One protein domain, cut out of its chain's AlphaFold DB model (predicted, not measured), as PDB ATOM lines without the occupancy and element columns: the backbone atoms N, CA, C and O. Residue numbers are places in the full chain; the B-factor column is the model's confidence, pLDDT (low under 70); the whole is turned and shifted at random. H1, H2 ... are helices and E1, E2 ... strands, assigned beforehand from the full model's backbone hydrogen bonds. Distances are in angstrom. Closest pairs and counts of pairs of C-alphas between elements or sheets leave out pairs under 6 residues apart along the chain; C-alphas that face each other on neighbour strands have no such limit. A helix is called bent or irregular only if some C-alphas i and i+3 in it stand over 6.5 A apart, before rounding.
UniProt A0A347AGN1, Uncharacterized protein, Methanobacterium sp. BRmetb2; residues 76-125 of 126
ATOM      1  N   TYR A  76     -16.519  37.542  -8.601       92.06
ATOM      2  CA  TYR A  76     -17.246  37.889  -7.386       92.06
ATOM      3  C   TYR A  76     -18.001  36.667  -6.852       92.06
ATOM      4  O   TYR A  76     -18.758  36.032  -7.581       92.06
ATOM      5  N   TRP A  77     -17.812  36.339  -5.576       93.88
ATOM      6  CA  TRP A  77     -18.530  35.250  -4.915       93.88
ATOM      7  C   TRP A  77     -19.761  35.783  -4.185       93.88
ATOM      8  O   TRP A  77     -19.668  36.738  -3.416       93.88
ATOM      9  N   VAL A  78     -20.907  35.136  -4.381       92.31
ATOM     10  CA  VAL A  78     -22.168  35.472  -3.713       92.31
ATOM     11  C   VAL A  78     -22.788  34.223  -3.101       92.31
ATOM     12  O   VAL A  78     -22.851  33.178  -3.740       92.31
ATOM     13  N   TRP A  79     -23.297  34.316  -1.875       93.06
ATOM     14  CA  TRP A  79     -24.173  33.268  -1.348       93.06
ATOM     15  C   TRP A  79     -25.549  33.325  -2.009       93.06
ATOM     16  O   TRP A  79     -26.095  34.405  -2.222       93.06
ATOM     17  N   SER A  80     -26.148  32.167  -2.276       90.50
ATOM     18  CA  SER A  80     -27.456  32.051  -2.926       90.50
ATOM     19  C   SER A  80     -28.553  32.853  -2.214       90.50
ATOM     20  O   SER A  80     -29.381  33.478  -2.875       90.50
ATOM     21  N   SER A  81     -28.502  32.939  -0.880       89.75
ATOM     22  CA  SER A  81     -29.409  33.756  -0.058       89.75
ATOM     23  C   SER A  81     -29.330  35.264  -0.335       89.75
ATOM     24  O   SER A  81     -30.279  35.983  -0.038       89.75
ATOM     25  N   TYR A  82     -28.239  35.750  -0.935       93.19
ATOM     26  CA  TYR A  82     -28.023  37.160  -1.275       93.19
ATOM     27  C   TYR A  82     -28.190  37.468  -2.769       93.19
ATOM     28  O   TYR A  82     -27.948  38.601  -3.186       93.19
ATOM     29  N   ALA A  83     -28.637  36.518  -3.601       91.31
ATOM     30  CA  ALA A  83     -28.793  36.740  -5.043       91.31
ATOM     31  C   ALA A  83     -29.693  37.956  -5.369       91.31
ATOM     32  O   ALA A  83     -29.398  38.765  -6.257       91.31
ATOM     33  N   ASN A  84     -30.758  38.157  -4.586       92.75
ATOM     34  CA  ASN A  84     -31.677  39.288  -4.739       92.75
ATOM     35  C   ASN A  84     -31.061  40.645  -4.354       92.75
ATOM     36  O   ASN A  84     -31.489  41.662  -4.893       92.75
ATOM     37  N   SER A  85     -30.023  40.686  -3.518       93.19
ATOM     38  CA  SER A  85     -29.354  41.932  -3.115       93.19
ATOM     39  C   SER A  85     -28.135  42.292  -3.968       93.19
ATOM     40  O   SER A  85     -27.612  43.396  -3.843       93.19
ATOM     41  N   VAL A  86     -27.668  41.401  -4.851       93.81
ATOM     42  CA  VAL A  86     -26.534  41.715  -5.738       93.81
ATOM     43  C   VAL A  86     -26.903  42.818  -6.730       93.81
ATOM     44  O   VAL A  86     -27.923  42.724  -7.421       93.81
ATOM     45  N   ASN A  87     -26.030  43.824  -6.831       94.88
ATOM     46  CA  ASN A  87     -26.101  44.913  -7.803       94.88
ATOM     47  C   ASN A  87     -25.071  44.689  -8.926       94.88
ATOM     48  O   ASN A  87     -23.899  45.051  -8.797       94.88
ATOM     49  N   ILE A  88     -25.518  44.093 -10.034       93.56
ATOM     50  CA  ILE A  88     -24.643  43.691 -11.145       93.56
ATOM     51  C   ILE A  88     -24.004  44.902 -11.838       93.56
ATOM     52  O   ILE A  88     -22.813  44.876 -12.143       93.56
ATOM     53  N   ALA A  89     -24.744  46.001 -12.018       92.00
ATOM     54  CA  ALA A  89     -24.217  47.219 -12.638       92.00
ATOM     55  C   ALA A  89     -23.013  47.791 -11.866       92.00
ATOM     56  O   ALA A  89     -22.040  48.254 -12.463       92.00
ATOM     57  N   SER A  90     -23.058  47.734 -10.534       92.12
ATOM     58  CA  SER A  90     -21.959  48.193  -9.678       92.12
ATOM     59  C   SER A  90     -20.750  47.264  -9.744       92.12
ATOM     60  O   SER A  90     -19.621  47.752  -9.746       92.12
ATOM     61  N   LEU A  91     -20.969  45.949  -9.831       91.75
ATOM     62  CA  LEU A  91     -19.893  44.972 -10.019       91.75
ATOM     63  C   LEU A  91     -19.206  45.152 -11.383       91.75
ATOM     64  O   LEU A  91     -17.980  45.205 -11.450       91.75
ATOM     65  N   LYS A  92     -19.984  45.367 -12.451       90.06
ATOM     66  CA  LYS A  92     -19.469  45.655 -13.800       90.06
ATOM     67  C   LYS A  92     -18.611  46.926 -13.818       90.06
ATOM     68  O   LYS A  92     -17.502  46.905 -14.343       90.06
ATOM     69  N   LYS A  93     -19.061  48.010 -13.169       89.50
ATOM     70  CA  LYS A  93     -18.278  49.258 -13.017       89.50
ATOM     71  C   LYS A  93     -16.967  49.063 -12.251       89.50
ATOM     72  O   LYS A  93     -16.000  49.764 -12.522       89.50
ATOM     73  N   GLN A  94     -16.931  48.116 -11.316       88.06
ATOM     74  CA  GLN A  94     -15.728  47.738 -10.568       88.06
ATOM     75  C   GLN A  94     -14.816  46.769 -11.341       88.06
ATOM     76  O   GLN A  94     -13.726  46.449 -10.874       88.06
ATOM     77  N   GLY A  95     -15.226  46.325 -12.534       89.19
ATOM     78  CA  GLY A  95     -14.416  45.487 -13.415       89.19
ATOM     79  C   GLY A  95     -14.512  43.984 -13.149       89.19
ATOM     80  O   GLY A  95     -13.664  43.243 -13.660       89.19
ATOM     81  N   PHE A  96     -15.520  43.543 -12.386       90.38
ATOM     82  CA  PHE A  96     -15.875  42.129 -12.260       90.38
ATOM     83  C   PHE A  96     -16.575  41.645 -13.534       90.38
ATOM     84  O   PHE A  96     -17.457  42.324 -14.062       90.38
ATOM     85  N   THR A  97     -16.180  40.468 -14.010       90.94
ATOM     86  CA  THR A  97     -16.717  39.815 -15.215       90.94
ATOM     87  C   THR A  97     -17.396  38.489 -14.904       90.94
ATOM     88  O   THR A  97     -18.258  38.063 -15.663       90.94
ATOM     89  N   ASP A  98     -17.056  37.867 -13.774       92.00
ATOM     90  CA  ASP A  98     -17.517  36.537 -13.393       92.00
ATOM     91  C   ASP A  98     -18.233  36.592 -12.041       92.00
ATOM     92  O   ASP A  98     -17.786  37.269 -11.109       92.00
ATOM     93  N   ILE A  99     -19.342  35.862 -11.911       92.31
ATOM     94  CA  ILE A  99     -20.078  35.726 -10.651       92.31
ATOM     95  C   ILE A  99     -20.203  34.246 -10.314       92.31
ATOM     96  O   ILE A  99     -20.750  33.462 -11.087       92.31
ATOM     97  N   TYR A 100     -19.732  33.880  -9.130       92.69
ATOM     98  CA  TYR A 100     -19.807  32.532  -8.592       92.69
ATOM     99  C   TYR A 100     -20.838  32.482  -7.471       92.69
ATOM    100  O   TYR A 100     -20.782  33.278  -6.533       92.69
ATOM    101  N   ILE A 101     -21.770  31.536  -7.546       90.31
ATOM    102  CA  ILE A 101     -22.839  31.394  -6.557       90.31
ATOM    103  C   ILE A 101     -22.523  30.223  -5.633       90.31
ATOM    104  O   ILE A 101     -22.470  29.075  -6.067       90.31
ATOM    105  N   LEU A 102     -22.355  30.509  -4.343       90.31
ATOM    106  CA  LEU A 102     -22.281  29.496  -3.300       90.31
ATOM    107  C   LEU A 102     -23.686  29.135  -2.845       90.31
ATOM    108  O   LEU A 102     -24.423  29.975  -2.329       90.31
ATOM    109  N   THR A 103     -24.037  27.865  -2.980       86.75
ATOM    110  CA  THR A 103     -25.299  27.330  -2.477       86.75
ATOM    111  C   THR A 103     -25.008  26.376  -1.335       86.75
ATOM    112  O   THR A 103     -24.180  25.478  -1.472       86.75
ATOM    113  N   LYS A 104     -25.709  26.547  -0.212       83.31
ATOM    114  CA  LYS A 104     -25.799  25.505   0.808       83.31
ATOM    115  C   LYS A 104     -26.909  24.542   0.392       83.31
ATOM    116  O   LYS A 104     -28.049  24.972   0.245       83.31
ATOM    117  N   GLY A 105     -26.564  23.280   0.194       76.50
ATOM    118  CA  GLY A 105     -27.494  22.213  -0.160       76.50
ATOM    119  C   GLY A 105     -26.903  20.860   0.205       76.50
ATOM    120  O   GLY A 105     -25.723  20.769   0.565       76.50
ATOM    121  N   SER A 106     -27.728  19.825   0.128       79.19
ATOM    122  CA  SER A 106     -27.248  18.447   0.210       79.19
ATOM    123  C   SER A 106     -26.517  18.072  -1.086       79.19
ATOM    124  O   SER A 106     -26.783  18.670  -2.135       79.19
ATOM    125  N   PRO A 107     -25.594  17.096  -1.071       76.31
ATOM    126  CA  PRO A 107     -25.008  16.579  -2.304       76.31
ATOM    127  C   PRO A 107     -26.101  16.202  -3.316       76.31
ATOM    128  O   PRO A 107     -27.011  15.445  -2.995       76.31
ATOM    129  N   GLY A 108     -26.022  16.758  -4.528       70.12
ATOM    130  CA  GLY A 108     -27.023  16.554  -5.584       70.12
ATOM    131  C   GLY A 108     -28.139  17.605  -5.643       70.12
ATOM    132  O   GLY A 108     -28.853  17.658  -6.642       70.12
ATOM    133  N   GLU A 109     -28.267  18.489  -4.650       69.88
ATOM    134  CA  GLU A 109     -29.219  19.601  -4.700       69.88
ATOM    135  C   GLU A 109     -28.606  20.829  -5.379       69.88
ATOM    136  O   GLU A 109     -27.624  21.410  -4.910       69.88
ATOM    137  N   ILE A 110     -29.223  21.263  -6.478       72.62
ATOM    138  CA  ILE A 110     -28.849  22.492  -7.182       72.62
ATOM    139  C   ILE A 110     -29.931  23.545  -6.948       72.62
ATOM    140  O   ILE A 110     -31.094  23.367  -7.311       72.62
ATOM    141  N   ASN A 111     -29.546  24.685  -6.372       72.62
ATOM    142  CA  ASN A 111     -30.444  25.821  -6.204       72.62
ATOM    143  C   ASN A 111     -30.459  26.687  -7.474       72.62
ATOM    144  O   ASN A 111     -29.677  27.628  -7.635       72.62
ATOM    145  N   TYR A 112     -31.376  26.359  -8.382       84.50
ATOM    146  CA  TYR A 112     -31.551  27.074  -9.649       84.50
ATOM    147  C   TYR A 112     -32.188  28.460  -9.507       84.50
ATOM    148  O   TYR A 112     -32.078  29.268 -10.434       84.50
ATOM    149  N   SER A 113     -32.853  28.763  -8.387       89.50
ATOM    150  CA  SER A 113     -33.550  30.044  -8.233       89.50
ATOM    151  C   SER A 113     -32.555  31.193  -8.084       89.50
ATOM    152  O   SER A 113     -32.659  32.182  -8.806       89.50
ATOM    153  N   ALA A 114     -31.519  31.025  -7.257       89.19
ATOM    154  CA  ALA A 114     -30.449  32.013  -7.117       89.19
ATOM    155  C   ALA A 114     -29.691  32.241  -8.434       89.19
ATOM    156  O   ALA A 114     -29.397  33.383  -8.792       89.19
ATOM    157  N   LEU A 115     -29.423  31.161  -9.175       88.38
ATOM    158  CA  LEU A 115     -28.782  31.240 -10.487       88.38
ATOM    159  C   LEU A 115     -29.644  32.014 -11.489       88.38
ATOM    160  O   LEU A 115     -29.158  32.957 -12.112       88.38
ATOM    161  N   SER A 116     -30.930  31.676 -11.591       92.81
ATOM    162  CA  SER A 116     -31.884  32.370 -12.465       92.81
ATOM    163  C   SER A 116     -31.986  33.861 -12.134       92.81
ATOM    164  O   SER A 116     -31.954  34.692 -13.041       92.81
ATOM    165  N   THR A 117     -32.035  34.220 -10.847       93.31
ATOM    166  CA  THR A 117     -32.053  35.623 -10.406       93.31
ATOM    167  C   THR A 117     -30.828  36.390 -10.898       93.31
ATOM    168  O   THR A 117     -30.972  37.487 -11.438       93.31
ATOM    169  N   ILE A 118     -29.622  35.841 -10.720       92.88
ATOM    170  CA  ILE A 118     -28.388  36.512 -11.148       92.88
ATOM    171  C   ILE A 118     -28.335  36.639 -12.673       92.88
ATOM    172  O   ILE A 118     -27.990  37.708 -13.170       92.88
ATOM    173  N   ILE A 119     -28.730  35.597 -13.413       92.62
ATOM    174  CA  ILE A 119     -28.775  35.623 -14.883       92.62
ATOM    175  C   ILE A 119     -29.727  36.710 -15.386       92.62
ATOM    176  O   ILE A 119     -29.357  37.482 -16.267       92.62
ATOM    177  N   ASN A 120     -30.937  36.799 -14.829       94.12
ATOM    178  CA  ASN A 120     -31.916  37.802 -15.251       94.12
ATOM    179  C   ASN A 120     -31.397  39.223 -15.004       94.12
ATOM    180  O   ASN A 120     -31.398  40.041 -15.917       94.12
ATOM    181  N   LYS A 121     -30.834  39.481 -13.819       93.56
ATOM    182  CA  LYS A 121     -30.210  40.773 -13.505       93.56
ATOM    183  C   LYS A 121     -29.009  41.106 -14.389       93.56
ATOM    184  O   LYS A 121     -28.745  42.277 -14.633       93.56
ATOM    185  N   ALA A 122     -28.243  40.104 -14.817       91.31
ATOM    186  CA  ALA A 122     -27.104  40.318 -15.704       91.31
ATOM    187  C   ALA A 122     -27.561  40.752 -17.105       91.31
ATOM    188  O   ALA A 122     -26.986  41.682 -17.660       91.31
ATOM    189  N   LYS A 123     -28.641  40.153 -17.622       92.25
ATOM    190  CA  LYS A 123     -29.250  40.523 -18.911       92.25
ATOM    191  C   LYS A 123     -29.832  41.937 -18.923       92.25
ATOM    192  O   LYS A 123     -29.835  42.581 -19.960       92.25
ATOM    193  N   GLU A 124     -30.317  42.430 -17.787       90.31
ATOM    194  CA  GLU A 124     -30.850  43.797 -17.665       90.31
ATOM    195  C   GLU A 124     -29.773  44.892 -17.777       90.31
ATOM    196  O   GLU A 124     -30.108  46.061 -17.962       90.31
ATOM    197  N   VAL A 125     -28.491  44.541 -17.617       86.00
ATOM    198  CA  VAL A 125     -27.366  45.496 -17.601       86.00
ATOM    199  C   VAL A 125     -26.373  45.300 -18.755       86.00
ATOM    200  O   VAL A 125     -25.288  45.908 -18.748       86.00
TER     201      VAL A 125
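This is residues 76 to 125 of the 126 residues of an uncharacterized protein of Methanobacterium sp. BRmetb2 (UniProt A0A347AGN1). Two short strands, E1 and E2, make a small parallel ribbon, joined through short helices H1 and H2; the longest helix, H3, folds back along E2, and residues 105 to 110 stick out at one end. The printed part has 50 residues, ordered E1, H1, H2, E2, H3, mixed helices and strands. It is compact, with a radius of gyration of the C-alphas of 11.2 A, spanning 35 by 17 by 15 A.

E1, residues 76 to 79, begins at C-alpha (-17.246, 37.889, -7.386). H1 is residues 80 to 85, irregular, C-alphas 81 and 84 being 7.6 A apart; H2 is 88 to 93. E2, 98 to 102, measures 13.2 A; H3, 112 to 123, measures 16.5 A and ends at C-alpha (-29.250, 40.523, -18.911).

E1 and E2 are parallel at 24 degrees, with N 78 and O 100 within hydrogen-bond range at 2.8 A. E1, H1 H2, E2 form a strand-helix-strand unit, parallel neighbour strands with helices between, its crossover right-handed. H3 touches H1 with residues 114 to 118 alone, closest C-alphas Ser 80 and Ala 114, 5.2 A, at a shallow tilt of 32 degrees, the same way. H2 and H3 are close but not clearly touching, closest C-alphas Ile 88 and Ala 122, 6.2 A. Every O i to N i+4 pair is within range in H2 and H3; H1 has 0 of 2, but 2 of 3 O i to N i+3 pairs.

The farthest C-alphas, Lys 93 and Pro 107, are 35.0 A apart. The printed part has no cut and no long link; only residue 109 is under pLDDT 70.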